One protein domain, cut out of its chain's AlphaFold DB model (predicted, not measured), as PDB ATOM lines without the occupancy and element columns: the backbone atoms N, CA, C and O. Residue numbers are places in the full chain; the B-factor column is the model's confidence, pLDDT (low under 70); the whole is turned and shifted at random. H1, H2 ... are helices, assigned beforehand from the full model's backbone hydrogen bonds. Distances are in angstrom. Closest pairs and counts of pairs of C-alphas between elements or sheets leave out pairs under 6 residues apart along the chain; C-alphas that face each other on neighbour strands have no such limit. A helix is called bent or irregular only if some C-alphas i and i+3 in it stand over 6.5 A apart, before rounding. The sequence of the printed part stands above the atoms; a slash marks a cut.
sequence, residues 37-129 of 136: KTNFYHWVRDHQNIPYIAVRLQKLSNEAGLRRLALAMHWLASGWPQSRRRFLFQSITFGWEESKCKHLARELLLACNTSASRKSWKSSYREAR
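This is residues 37 to 129 of the 136 residues of an uncharacterized protein of Basidiobolus meristosporus CBS 931.73 (UniProt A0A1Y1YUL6). Two helical hairpins, H2 with H3 and H5 with H6, are set crosswise to each other, and H4 packs on both through H2 and H6, closing a ring of contacts between five helices. Short H1, with residues 37 to 39 before it, leads off at one end and makes much of the length. The printed part has 93 residues with six named helices, H1 to H6 in that order, no named strand, and the class all helix. It is compact, with a radius of gyration of the C-alphas of 12.4 A and spans of 40 by 29 by 20 A.

H1, residues 40 to 45, is close to but not clearly touching H2, residues 47 to 63; the closest C-alphas, of Trp 43 and Asn 49, are 6.9 A apart, and their lines are about perpendicular at 81 degrees. H2 has a kink of 39 degrees near residue 54 and is irregular, with C-alphas 48 and 51 at 7.6 A. With residues 57 to 61 alone H2 touches H3, residues 66 to 76, as a hairpin at a shallow tilt of 21 degrees, opposite ways; the closest C-alphas are Ser 61 and Leu 69, 5.9 A. H4, residues 82 to 92, touches H2 at a steep tilt of 43 degrees, the C-alphas of Ala 54 and Ile 92 coming closest at 5.0 A. H3 and H4 are near each other. H5, residues 98 to 111, touches H3 at a steep 57 degrees, closest at the C-alphas of Ala 70 and Leu 108, 4.8 A. With residues 105 to 109 alone H5 touches H6, residues 115 to 127, as a hairpin at a shallow 17 degrees; the closest C-alphas are Leu 109 and Arg 118, 5.5 A. H6 touches H4 at a steep 61 degrees, the C-alphas of Arg 86 and Ser 124 being closest at 5.2 A. H2 and H6 are apart. Every O i to N i+4 pair is within hydrogen-bond range in H1, H3, H4 and H5, against 10 of 13 in H2 and 8 of 9 in H6.

H1 begins at C-alpha 40, (-50.093, -5.844, -30.169). H2 is the longest helix, 24.1 A from C-alpha 47 to C-alpha 63. H3 spans 15.0 A and H4 15.6 A. H5 spans 19.8 A from C-alpha 98 at (-23.160, 9.332, -21.504). H6 spans 18.5 A and ends at C-alpha 127, (-24.175, -3.690, -15.307).

The two C-alphas farthest apart, of Lys 37 and Ser 99, are 41.6 A apart. The printed part has no cut, and the five links between the helices are tight. The mean pLDDT of the printed part is 80.3; residues 113 to 119, 121 and 126 to 129 are under 70.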
ATOM      1  N   LYS A  37     -58.648  -6.753 -34.008       81.00
ATOM      2  CA  LYS A  37     -58.211  -8.160 -34.070       81.00
ATOM      3  C   LYS A  37     -56.689  -8.281 -34.211       81.00
ATOM      4  O   LYS A  37     -56.183  -9.096 -34.983       81.00
ATOM      5  N   THR A  38     -55.963  -7.441 -33.481       84.62
ATOM      6  CA  THR A  38     -54.498  -7.433 -33.439       84.62
ATOM      7  C   THR A  38     -53.997  -8.138 -32.184       84.62
ATOM      8  O   THR A  38     -54.761  -8.452 -31.276       84.62
ATOM      9  N   ASN A  39     -52.694  -8.422 -32.147       84.44
ATOM     10  CA  ASN A  39     -52.040  -9.046 -30.995       84.44
ATOM     11  C   ASN A  39     -50.898  -8.166 -30.459       84.44
ATOM     12  O   ASN A  39     -49.820  -8.649 -30.109       84.44
ATOM     13  N   PHE A  40     -51.103  -6.847 -30.481       81.25
ATOM     14  CA  PHE A  40     -50.093  -5.844 -30.169       81.25
ATOM     15  C   PHE A  40     -49.663  -5.902 -28.701       81.25
ATOM     16  O   PHE A  40     -48.475  -5.772 -28.420       81.25
ATOM     17  N   TYR A  41     -50.578  -6.171 -27.769       81.69
ATOM     18  CA  TYR A  41     -50.277  -6.366 -26.351       81.69
ATOM     19  C   TYR A  41     -49.270  -7.500 -26.135       81.69
ATOM     20  O   TYR A  41     -48.289  -7.337 -25.408       81.69
ATOM     21  N   HIS A  42     -49.482  -8.643 -26.789       81.31
ATOM     22  CA  HIS A  42     -48.556  -9.769 -26.695       81.31
ATOM     23  C   HIS A  42     -47.258  -9.490 -27.452       81.31
ATOM     24  O   HIS A  42     -46.181  -9.764 -26.930       81.31
ATOM     25  N   TRP A  43     -47.345  -8.884 -28.638       83.88
ATOM     26  CA  TRP A  43     -46.179  -8.524 -29.441       83.88
ATOM     27  C   TRP A  43     -45.247  -7.558 -28.698       83.88
ATOM     28  O   TRP A  43     -44.038  -7.772 -28.661       83.88
ATOM     29  N   VAL A  44     -45.791  -6.528 -28.044       81.25
ATOM     30  CA  VAL A  44     -44.995  -5.507 -27.349       81.25
ATOM     31  C   VAL A  44     -44.368  -6.025 -26.047       81.25
ATOM     32  O   VAL A  44     -43.360  -5.489 -25.590       81.25
ATOM     33  N   ARG A  45     -44.938  -7.081 -25.451       78.06
ATOM     34  CA  ARG A  45     -44.381  -7.757 -24.267       78.06
ATOM     35  C   ARG A  45     -43.458  -8.926 -24.595       78.06
ATOM     36  O   ARG A  45     -42.817  -9.447 -23.680       78.06
ATOM     37  N   ASP A  46     -43.360  -9.315 -25.859       81.12
ATOM     38  CA  ASP A  46     -42.417 -10.332 -26.296       81.12
ATOM     39  C   ASP A  46     -40.995  -9.754 -26.355       81.12
ATOM     40  O   ASP A  46     -40.697  -8.748 -27.002       81.12
ATOM     41  N   HIS A  47     -40.090 -10.433 -25.663       75.56
ATOM     42  CA  HIS A  47     -38.687 -10.072 -25.568       75.56
ATOM     43  C   HIS A  47     -37.932 -10.239 -26.897       75.56
ATOM     44  O   HIS A  47     -36.871  -9.639 -27.064       75.56
ATOM     45  N   GLN A  48     -38.449 -11.027 -27.843       81.44
ATOM     46  CA  GLN A  48     -37.884 -11.132 -29.193       81.44
ATOM     47  C   GLN A  48     -38.054  -9.830 -29.984       81.44
ATOM     48  O   GLN A  48     -37.240  -9.514 -30.848       81.44
ATOM     49  N   ASN A  49     -39.050  -9.015 -29.626       84.88
ATOM     50  CA  ASN A  49     -39.350  -7.765 -30.320       84.88
ATOM     51  C   ASN A  49     -38.583  -6.556 -29.771       84.88
ATOM     52  O   ASN A  49     -38.748  -5.444 -30.277       84.88
ATOM     53  N   ILE A  50     -37.704  -6.752 -28.776       82.94
ATOM     54  CA  ILE A  50     -36.909  -5.675 -28.164       82.94
ATOM     55  C   ILE A  50     -36.180  -4.803 -29.199       82.94
ATOM     56  O   ILE A  50     -36.255  -3.586 -29.046       82.94
ATOM     57  N   PRO A  51     -35.534  -5.331 -30.258       83.50
ATOM     58  CA  PRO A  51     -34.866  -4.486 -31.250       83.50
ATOM     59  C   PRO A  51     -35.825  -3.515 -31.956       83.50
ATOM     60  O   PRO A  51     -35.526  -2.329 -32.091       83.50
ATOM     61  N   TYR A  52     -37.014  -3.985 -32.341       85.00
ATOM     62  CA  TYR A  52     -38.029  -3.158 -33.000       85.00
ATOM     63  C   TYR A  52     -38.615  -2.111 -32.046       85.00
ATOM     64  O   TYR A  52     -38.795  -0.946 -32.415       85.00
ATOM     65  N   ILE A  53     -38.873  -2.515 -30.800       86.25
ATOM     66  CA  ILE A  53     -39.371  -1.634 -29.741       86.25
ATOM     67  C   ILE A  53     -38.325  -0.563 -29.410       86.25
ATOM     68  O   ILE A  53     -38.670   0.611 -29.296       86.25
ATOM     69  N   ALA A  54     -37.045  -0.931 -29.318       85.19
ATOM     70  CA  ALA A  54     -35.953  -0.016 -29.006       85.19
ATOM     71  C   ALA A  54     -35.836   1.107 -30.044       85.19
ATOM     72  O   ALA A  54     -35.754   2.269 -29.657       85.19
ATOM     73  N   VAL A  55     -35.931   0.795 -31.342       85.25
ATOM     74  CA  VAL A  55     -35.918   1.810 -32.413       85.25
ATOM     75  C   VAL A  55     -37.083   2.793 -32.263       85.25
ATOM     76  O   VAL A  55     -36.912   4.003 -32.427       85.25
ATOM     77  N   ARG A  56     -38.281   2.303 -31.923       85.69
ATOM     78  CA  ARG A  56     -39.454   3.164 -31.695       85.69
ATOM     79  C   ARG A  56     -39.302   4.029 -30.446       85.69
ATOM     80  O   ARG A  56     -39.584   5.222 -30.497       85.69
ATOM     81  N   LEU A  57     -38.804   3.460 -29.355       85.62
ATOM     82  CA  LEU A  57     -38.549   4.176 -28.107       85.62
ATOM     83  C   LEU A  57     -37.430   5.215 -28.244       85.62
ATOM     84  O   LEU A  57     -37.495   6.287 -27.644       85.62
ATOM     85  N   GLN A  58     -36.430   4.945 -29.080       84.81
ATOM     86  CA  GLN A  58     -35.373   5.903 -29.372       84.81
ATOM     87  C   GLN A  58     -35.930   7.150 -30.077       84.81
ATOM     88  O   GLN A  58     -35.569   8.267 -29.706       84.81
ATOM     89  N   LYS A  59     -36.872   6.984 -31.017       84.12
ATOM     90  CA  LYS A  59     -37.598   8.108 -31.640       84.12
ATOM     91  C   LYS A  59     -38.441   8.873 -30.623       84.12
ATOM     92  O   LYS A  59     -38.350  10.096 -30.550       84.12
ATOM     93  N   LEU A  60     -39.150   8.150 -29.752       81.94
ATOM     94  CA  LEU A  60     -39.936   8.742 -28.666       81.94
ATOM     95  C   LEU A  60     -39.081   9.618 -27.734       81.94
ATOM     96  O   LEU A  60     -39.571  10.618 -27.215       81.94
ATOM     97  N   SER A  61     -37.797   9.289 -27.551       83.00
ATOM     98  CA  SER A  61     -36.870  10.116 -26.765       83.00
ATOM     99  C   SER A  61     -36.717  11.539 -27.307       83.00
ATOM    100  O   SER A  61     -36.544  12.468 -26.520       83.00
ATOM    101  N   ASN A  62     -36.794  11.695 -28.631       80.50
ATOM    102  CA  ASN A  62     -36.640  12.973 -29.316       80.50
ATOM    103  C   ASN A  62     -37.975  13.731 -29.389       80.50
ATOM    104  O   ASN A  62     -37.980  14.953 -29.336       80.50
ATOM    105  N   GLU A  63     -39.097  13.013 -29.482       81.69
ATOM    106  CA  GLU A  63     -40.434  13.599 -29.662       81.69
ATOM    107  C   GLU A  63     -41.133  13.943 -28.337       81.69
ATOM    108  O   GLU A  63     -41.781  14.977 -28.211       81.69
ATOM    109  N   ALA A  64     -41.025  13.067 -27.335       77.88
ATOM    110  CA  ALA A  64     -41.810  13.129 -26.099       77.88
ATOM    111  C   ALA A  64     -40.952  13.344 -24.839       77.88
ATOM    112  O   ALA A  64     -41.490  13.511 -23.739       77.88
ATOM    113  N   GLY A  65     -39.626  13.340 -24.988       84.31
ATOM    114  CA  GLY A  65     -38.665  13.540 -23.908       84.31
ATOM    115  C   GLY A  65     -38.387  12.294 -23.057       84.31
ATOM    116  O   GLY A  65     -39.104  11.289 -23.069       84.31
ATOM    117  N   LEU A  66     -37.309  12.371 -22.272       85.38
ATOM    118  CA  LEU A  66     -36.736  11.229 -21.545       85.38
ATOM    119  C   LEU A  66     -37.624  10.707 -20.407       85.38
ATOM    120  O   LEU A  66     -37.618   9.509 -20.131       85.38
ATOM    121  N   ARG A  67     -38.436  11.570 -19.788       83.56
ATOM    122  CA  ARG A  67     -39.361  11.177 -18.714       83.56
ATOM    123  C   ARG A  67     -40.479  10.259 -19.210       83.56
ATOM    124  O   ARG A  67     -40.776   9.245 -18.583       83.56
ATOM    125  N   ARG A  68     -41.088  10.584 -20.357       82.56
ATOM    126  CA  ARG A  68     -42.135   9.745 -20.971       82.56
ATOM    127  C   ARG A  68     -41.560   8.431 -21.481       82.56
ATOM    128  O   ARG A  68     -42.168   7.384 -21.283       82.56
ATOM    129  N   LEU A  69     -40.356   8.479 -22.049       87.69
ATOM    130  CA  LEU A  69     -39.613   7.279 -22.409       87.69
ATOM    131  C   LEU A  69     -39.372   6.372 -21.190       87.69
ATOM    132  O   LEU A  69     -39.618   5.172 -21.270       87.69
ATOM    133  N   ALA A  70     -38.947   6.928 -20.053       86.44
ATOM    134  CA  ALA A  70     -38.723   6.156 -18.836       86.44
ATOM    135  C   ALA A  70     -40.002   5.465 -18.328       86.44
ATOM    136  O   ALA A  70     -39.960   4.292 -17.957       86.44
ATOM    137  N   LEU A  71     -41.145   6.153 -18.363       84.31
ATOM    138  CA  LEU A  71     -42.440   5.562 -18.007       84.31
ATOM    139  C   LEU A  71     -42.834   4.429 -18.963       84.31
ATOM    140  O   LEU A  71     -43.216   3.352 -18.508       84.31
ATOM    141  N   ALA A  72     -42.676   4.634 -20.274       84.25
ATOM    142  CA  ALA A  72     -42.959   3.611 -21.280       84.25
ATOM    143  C   ALA A  72     -42.060   2.379 -21.106       84.25
ATOM    144  O   ALA A  72     -42.542   1.250 -21.098       84.25
ATOM    145  N   MET A  73     -40.759   2.585 -20.892       86.12
ATOM    146  CA  MET A  73     -39.808   1.510 -20.604       86.12
ATOM    147  C   MET A  73     -40.155   0.764 -19.315       86.12
ATOM    148  O   MET A  73     -40.057  -0.461 -19.281       86.12
ATOM    149  N   HIS A  74     -40.562   1.476 -18.262       84.44
ATOM    150  CA  HIS A  74     -40.972   0.862 -17.003       84.44
ATOM    151  C   HIS A  74     -42.211  -0.025 -17.186       84.44
ATOM    152  O   HIS A  74     -42.218  -1.160 -16.709       84.44
ATOM    153  N   TRP A  75     -43.214   0.462 -17.921       83.00
ATOM    154  CA  TRP A  75     -44.434  -0.284 -18.227       83.00
ATOM    155  C   TRP A  75     -44.163  -1.509 -19.113       83.00
ATOM    156  O   TRP A  75     -44.617  -2.607 -18.796       83.00
ATOM    157  N   LEU A  76     -43.357  -1.354 -20.169       83.50
ATOM    158  CA  LEU A  76     -42.994  -2.435 -21.097       83.50
ATOM    159  C   LEU A  76     -42.204  -3.551 -20.420       83.50
ATOM    160  O   LEU A  76     -42.488  -4.729 -20.601       83.50
ATOM    161  N   ALA A  77     -41.211  -3.172 -19.622       80.50
ATOM    162  CA  ALA A  77     -40.321  -4.112 -18.957       80.50
ATOM    163  C   ALA A  77     -40.892  -4.660 -17.637       80.50
ATOM    164  O   ALA A  77     -40.194  -5.395 -16.917       80.50
ATOM    165  N   SER A  78     -42.130  -4.296 -17.290       78.00
ATOM    166  CA  SER A  78     -42.837  -4.852 -16.141       78.00
ATOM    167  C   SER A  78     -42.975  -6.367 -16.318       78.00
ATOM    168  O   SER A  78     -43.461  -6.852 -17.334       78.00
ATOM    169  N   GLY A  79     -42.461  -7.136 -15.356       75.31
ATOM    170  CA  GLY A  79     -42.433  -8.604 -15.429       75.31
ATOM    171  C   GLY A  79     -41.290  -9.219 -16.253       75.31
ATOM    172  O   GLY A  79     -41.094 -10.427 -16.190       75.31
ATOM    173  N   TRP A  80     -40.474  -8.431 -16.965       81.88
ATOM    174  CA  TRP A  80     -39.328  -8.978 -17.711       81.88
ATOM    175  C   TRP A  80     -38.153  -9.386 -16.809       81.88
ATOM    176  O   TRP A  80     -37.904  -8.730 -15.795       81.88
ATOM    177  N   PRO A  81     -37.366 -10.409 -17.189       81.69
ATOM    178  CA  PRO A  81     -36.143 -10.751 -16.479       81.69
ATOM    179  C   PRO A  81     -35.088  -9.653 -16.647       81.69
ATOM    180  O   PRO A  81     -35.044  -8.932 -17.647       81.69
ATOM    181  N   GLN A  82     -34.197  -9.547 -15.663       79.19
ATOM    182  CA  GLN A  82     -33.208  -8.473 -15.574       79.19
ATOM    183  C   GLN A  82     -32.322  -8.351 -16.824       79.19
ATOM    184  O   GLN A  82     -32.079  -7.245 -17.303       79.19
ATOM    185  N   SER A  83     -31.897  -9.480 -17.396       80.12
ATOM    186  CA  SER A  83     -31.102  -9.539 -18.629       80.12
ATOM    187  C   SER A  83     -31.789  -8.850 -19.813       80.12
ATOM    188  O   SER A  83     -31.144  -8.134 -20.574       80.12
ATOM    189  N   ARG A  84     -33.112  -8.986 -19.938       83.56
ATOM    190  CA  ARG A  84     -33.894  -8.351 -21.010       83.56
ATOM    191  C   ARG A  84     -34.098  -6.860 -20.766       83.56
ATOM    192  O   ARG A  84     -34.022  -6.084 -21.712       83.56
ATOM    193  N   ARG A  85     -34.266  -6.440 -19.507       85.12
ATOM    194  CA  ARG A  85     -34.310  -5.008 -19.145       85.12
ATOM    195  C   ARG A  85     -32.995  -4.303 -19.474       85.12
ATOM    196  O   ARG A  85     -33.007  -3.184 -19.978       85.12
ATOM    197  N   ARG A  86     -31.865  -4.977 -19.226       82.31
ATOM    198  CA  ARG A  86     -30.527  -4.509 -19.620       82.31
ATOM    199  C   ARG A  86     -30.402  -4.370 -21.123       82.31
ATOM    200  O   ARG A  86     -30.005  -3.308 -21.583       82.31
ATOM    201  N   PHE A  87     -30.778  -5.417 -21.854       85.19
ATOM    202  CA  PHE A  87     -30.716  -5.417 -23.308       85.19
ATOM    203  C   PHE A  87     -31.552  -4.275 -23.900       85.19
ATOM    204  O   PHE A  87     -31.031  -3.496 -24.684       85.19
ATOM    205  N   LEU A  88     -32.791  -4.080 -23.430       85.81
ATOM    206  CA  LEU A  88     -33.640  -2.955 -23.839       85.81
ATOM    207  C   LEU A  88     -32.970  -1.598 -23.584       85.81
ATOM    208  O   LEU A  88     -32.961  -0.745 -24.468       85.81
ATOM    209  N   PHE A  89     -32.408  -1.396 -22.387       85.88
ATOM    210  CA  PHE A  89     -31.713  -0.154 -22.053       85.88
ATOM    211  C   PHE A  89     -30.531   0.082 -22.998       85.88
ATOM    212  O   PHE A  89     -30.477   1.136 -23.620       85.88
ATOM    213  N   GLN A  90     -29.658  -0.915 -23.175       86.00
ATOM    214  CA  GLN A  90     -28.501  -0.834 -24.073       86.00
ATOM    215  C   GLN A  90     -28.905  -0.545 -25.518       86.00
ATOM    216  O   GLN A  90     -28.283   0.296 -26.158       86.00
ATOM    217  N   SER A  91     -29.954  -1.201 -26.022       85.94
ATOM    218  CA  SER A  91     -30.447  -0.988 -27.384       85.94
ATOM    219  C   SER A  91     -30.985   0.428 -27.598       85.94
ATOM    220  O   SER A  91     -30.769   1.001 -28.659       85.94
ATOM    221  N   ILE A  92     -31.660   1.018 -26.605       86.56
ATOM    222  CA  ILE A  92     -32.191   2.390 -26.701       86.56
ATOM    223  C   ILE A  92     -31.068   3.422 -26.596       86.56
ATOM    224  O   ILE A  92     -31.054   4.406 -27.338       86.56
ATOM    225  N   THR A  93     -30.126   3.198 -25.680       86.06
ATOM    226  CA  THR A  93     -28.996   4.102 -25.439       86.06
ATOM    227  C   THR A  93     -27.847   3.913 -26.424       86.06
ATOM    228  O   THR A  93     -26.822   4.578 -26.297       86.06
ATOM    229  N   PHE A  94     -27.975   3.001 -27.388       84.62
ATOM    230  CA  PHE A  94     -26.941   2.770 -28.384       84.62
ATOM    231  C   PHE A  94     -26.702   4.051 -29.199       84.62
ATOM    232  O   PHE A  94     -27.623   4.587 -29.819       84.62
ATOM    233  N   GLY A  95     -25.465   4.556 -29.163       81.31
ATOM    234  CA  GLY A  95     -25.069   5.800 -29.831       81.31
ATOM    235  C   GLY A  95     -25.470   7.087 -29.102       81.31
ATOM    236  O   GLY A  95     -25.398   8.161 -29.693       81.31
ATOM    237  N   TRP A  96     -25.920   7.015 -27.846       85.19
ATOM    238  CA  TRP A  96     -26.218   8.204 -27.043       85.19
ATOM    239  C   TRP A  96     -25.018   8.654 -26.217       85.19
ATOM    240  O   TRP A  96     -24.235   7.843 -25.728       85.19
ATOM    241  N   GLU A  97     -24.931   9.964 -25.989       85.94
ATOM    242  CA  GLU A  97     -23.955  10.539 -25.069       85.94
ATOM    243  C   GLU A  97     -24.183  10.037 -23.632       85.94
ATOM    244  O   GLU A  97     -25.323   9.861 -23.181       85.94
ATOM    245  N   GLU A  98     -23.100   9.847 -22.875       82.25
ATOM    246  CA  GLU A  98     -23.160   9.332 -21.504       82.25
ATOM    247  C   GLU A  98     -24.046  10.203 -20.588       82.25
ATOM    248  O   GLU A  98     -24.737   9.679 -19.710       82.25
ATOM    249  N   SER A  99     -24.083  11.521 -20.810       84.00
ATOM    250  CA  SER A  99     -24.941  12.463 -20.081       84.00
ATOM    251  C   SER A  99     -26.435  12.168 -20.294       84.00
ATOM    252  O   SER A  99     -27.192  12.056 -19.320       84.00
ATOM    253  N   LYS A 100     -26.855  11.930 -21.544       84.25
ATOM    254  CA  LYS A 100     -28.229  11.551 -21.917       84.25
ATOM    255  C   LYS A 100     -28.605  10.184 -21.338       84.25
ATOM    256  O   LYS A 100     -29.703  10.020 -20.802       84.25
ATOM    257  N   CYS A 101     -27.679   9.225 -21.355       85.19
ATOM    258  CA  CYS A 101     -27.855   7.902 -20.749       85.19
ATOM    259  C   CYS A 101     -28.056   7.979 -19.228       85.19
ATOM    260  O   CYS A 101     -28.967   7.353 -18.682       85.19
ATOM    261  N   LYS A 102     -27.237   8.782 -18.535       83.88
ATOM    262  CA  LYS A 102     -27.363   9.036 -17.089       83.88
ATOM    263  C   LYS A 102     -28.697   9.702 -16.757       83.88
ATOM    264  O   LYS A 102     -29.334   9.323 -15.773       83.88
ATOM    265  N   HIS A 103     -29.140  10.647 -17.585       85.88
ATOM    266  CA  HIS A 103     -30.431  11.305 -17.410       85.88
ATOM    267  C   HIS A 103     -31.595  10.314 -17.548       85.88
ATOM    268  O   HIS A 103     -32.449  10.255 -16.668       85.88
ATOM    269  N   LEU A 104     -31.589   9.458 -18.578       85.00
ATOM    270  CA  LEU A 104     -32.602   8.409 -18.733       85.00
ATOM    271  C   LEU A 104     -32.607   7.434 -17.546       85.00
ATOM    272  O   LEU A 104     -33.670   7.088 -17.037       85.00
ATOM    273  N   ALA A 105     -31.433   7.007 -17.073       84.25
ATOM    274  CA  ALA A 105     -31.329   6.128 -15.911       84.25
ATOM    275  C   ALA A 105     -31.918   6.773 -14.644       84.25
ATOM    276  O   ALA A 105     -32.588   6.098 -13.860       84.25
ATOM    277  N   ARG A 106     -31.712   8.083 -14.455       83.31
ATOM    278  CA  ARG A 106     -32.324   8.846 -13.361       83.31
ATOM    279  C   ARG A 106     -33.845   8.872 -13.487       83.31
ATOM    280  O   ARG A 106     -34.524   8.551 -12.516       83.31
ATOM    281  N   GLU A 107     -34.368   9.182 -14.667       86.44
ATOM    282  CA  GLU A 107     -35.814   9.197 -14.914       86.44
ATOM    283  C   GLU A 107     -36.445   7.812 -14.710       86.44
ATOM    284  O   GLU A 107     -37.499   7.703 -14.095       86.44
ATOM    285  N   LEU A 108     -35.774   6.730 -15.115       83.50
ATOM    286  CA  LEU A 108     -36.225   5.354 -14.863       83.50
ATOM    287  C   LEU A 108     -36.308   5.026 -13.368       83.50
ATOM    288  O   LEU A 108     -37.266   4.401 -12.915       83.50
ATOM    289  N   LEU A 109     -35.320   5.458 -12.582       81.81
ATOM    290  CA  LEU A 109     -35.322   5.281 -11.127       81.81
ATOM    291  C   LEU A 109     -36.446   6.065 -10.438       81.81
ATOM    292  O   LEU A 109     -36.969   5.598  -9.420       81.81
ATOM    293  N   LEU A 110     -36.785   7.239 -10.976       80.25
ATOM    294  CA  LEU A 110     -37.888   8.080 -10.510       80.25
ATOM    295  C   LEU A 110     -39.249   7.503 -10.920       80.25
ATOM    296  O   LEU A 110     -40.163   7.491 -10.102       80.25
ATOM    297  N   ALA A 111     -39.359   6.957 -12.133       76.50
ATOM    298  CA  ALA A 111     -40.554   6.289 -12.645       76.50
ATOM    299  C   ALA A 111     -40.900   4.997 -11.880       76.50
ATOM    300  O   ALA A 111     -42.052   4.570 -11.876       76.50
ATOM    301  N   CYS A 112     -39.926   4.374 -11.209       73.69
ATOM    302  CA  CYS A 112     -40.169   3.218 -10.350       73.69
ATOM    303  C   CYS A 112     -40.954   3.618  -9.090       73.69
ATOM    304  O   CYS A 112     -40.395   4.204  -8.158       73.69
ATOM    305  N   ASN A 113     -42.220   3.210  -9.039       68.50
ATOM    306  CA  ASN A 113     -43.118   3.373  -7.891       68.50
ATOM    307  C   ASN A 113     -42.774   2.451  -6.701       68.50
ATOM    308  O   ASN A 113     -43.075   2.784  -5.558       68.50
ATOM    309  N   THR A 114     -42.100   1.319  -6.941       66.88
ATOM    310  CA  THR A 114     -41.710   0.357  -5.897       66.88
ATOM    311  C   THR A 114     -40.199   0.317  -5.669       66.88
ATOM    312  O   THR A 114     -39.385   0.357  -6.599       66.88
ATOM    313  N   SER A 115     -39.800   0.163  -4.403       64.56
ATOM    314  CA  SER A 115     -38.396   0.003  -3.999       64.56
ATOM    315  C   SER A 115     -37.745  -1.246  -4.615       64.56
ATOM    316  O   SER A 115     -36.557  -1.223  -4.943       64.56
ATOM    317  N   ALA A 116     -38.525  -2.307  -4.849       66.31
ATOM    318  CA  ALA A 116     -38.096  -3.522  -5.539       66.31
ATOM    319  C   ALA A 116     -37.795  -3.273  -7.027       66.31
ATOM    320  O   ALA A 116     -36.718  -3.639  -7.508       66.31
ATOM    321  N   SER A 117     -38.687  -2.571  -7.739       65.12
ATOM    322  CA  SER A 117     -38.442  -2.165  -9.128       65.12
ATOM    323  C   SER A 117     -37.205  -1.273  -9.227       65.12
ATOM    324  O   SER A 117     -36.329  -1.511 -10.059       65.12
ATOM    325  N   ARG A 118     -37.058  -0.316  -8.300       67.94
ATOM    326  CA  ARG A 118     -35.900   0.583  -8.253       67.94
ATOM    327  C   ARG A 118     -34.581  -0.178  -8.075       67.94
ATOM    328  O   ARG A 118     -33.618   0.121  -8.773       67.94
ATOM    329  N   LYS A 119     -34.523  -1.184  -7.193       68.81
ATOM    330  CA  LYS A 119     -33.335  -2.049  -7.003       68.81
ATOM    331  C   LYS A 119     -33.030  -2.907  -8.236       68.81
ATOM    332  O   LYS A 119     -31.861  -3.076  -8.595       68.81
ATOM    333  N   SER A 120     -34.065  -3.423  -8.895       72.44
ATOM    334  CA  SER A 120     -33.921  -4.241 -10.102       72.44
ATOM    335  C   SER A 120     -33.393  -3.427 -11.285       72.44
ATOM    336  O   SER A 120     -32.425  -3.829 -11.935       72.44
ATOM    337  N   TRP A 121     -33.947  -2.234 -11.517       69.38
ATOM    338  CA  TRP A 121     -33.421  -1.301 -12.512       69.38
ATOM    339  C   TRP A 121     -32.022  -0.816 -12.142       69.38
ATOM    340  O   TRP A 121     -31.159  -0.797 -13.015       69.38
ATOM    341  N   LYS A 122     -31.752  -0.568 -10.850       70.19
ATOM    342  CA  LYS A 122     -30.415  -0.236 -10.328       70.19
ATOM    343  C   LYS A 122     -29.336  -1.221 -10.720       70.19
ATOM    344  O   LYS A 122     -28.293  -0.835 -11.243       70.19
ATOM    345  N   SER A 123     -29.620  -2.491 -10.524       73.94
ATOM    346  CA  SER A 123     -28.707  -3.566 -10.890       73.94
ATOM    347  C   SER A 123     -28.687  -3.799 -12.409       73.94
ATOM    348  O   SER A 123     -27.720  -4.316 -12.956       73.94
ATOM    349  N   SER A 124     -29.745  -3.405 -13.124       71.44
ATOM    350  CA  SER A 124     -29.796  -3.475 -14.587       71.44
ATOM    351  C   SER A 124     -28.862  -2.450 -15.227       71.44
ATOM    352  O   SER A 124     -27.936  -2.843 -15.926       71.44
ATOM    353  N   TYR A 125     -29.015  -1.156 -14.938       71.50
ATOM    354  CA  TYR A 125     -28.180  -0.137 -15.583       71.50
ATOM    355  C   TYR A 125     -26.726  -0.136 -15.094       71.50
ATOM    356  O   TYR A 125     -25.837   0.213 -15.863       71.50
ATOM    357  N   ARG A 126     -26.455  -0.521 -13.833       66.38
ATOM    358  CA  ARG A 126     -25.079  -0.561 -13.299       66.38
ATOM    359  C   ARG A 126     -24.216  -1.555 -14.070       66.38
ATOM    360  O   ARG A 126     -23.041  -1.294 -14.282       66.38
ATOM    361  N   GLU A 127     -24.821  -2.659 -14.492       67.25
ATOM    362  CA  GLU A 127     -24.175  -3.690 -15.307       67.25
ATOM    363  C   GLU A 127     -24.338  -3.440 -16.810       67.25
ATOM    364  O   GLU A 127     -23.528  -3.912 -17.592       67.25
ATOM    365  N   ALA A 128     -25.338  -2.653 -17.221       63.12
ATOM    366  CA  ALA A 128     -25.471  -2.185 -18.599       63.12
ATOM    367  C   ALA A 128     -24.503  -1.044 -18.952       63.12
ATOM    368  O   ALA A 128     -24.543  -0.570 -20.087       63.12
ATOM    369  N   ARG A 129     -23.673  -0.592 -17.994       56.03
ATOM    370  CA  ARG A 129     -22.661   0.452 -18.182       56.03
ATOM    371  C   ARG A 129     -21.892   0.149 -19.471       56.03
ATOM    372  O   ARG A 129     -21.266  -0.908 -19.553       56.03
TER     373      ARG A 129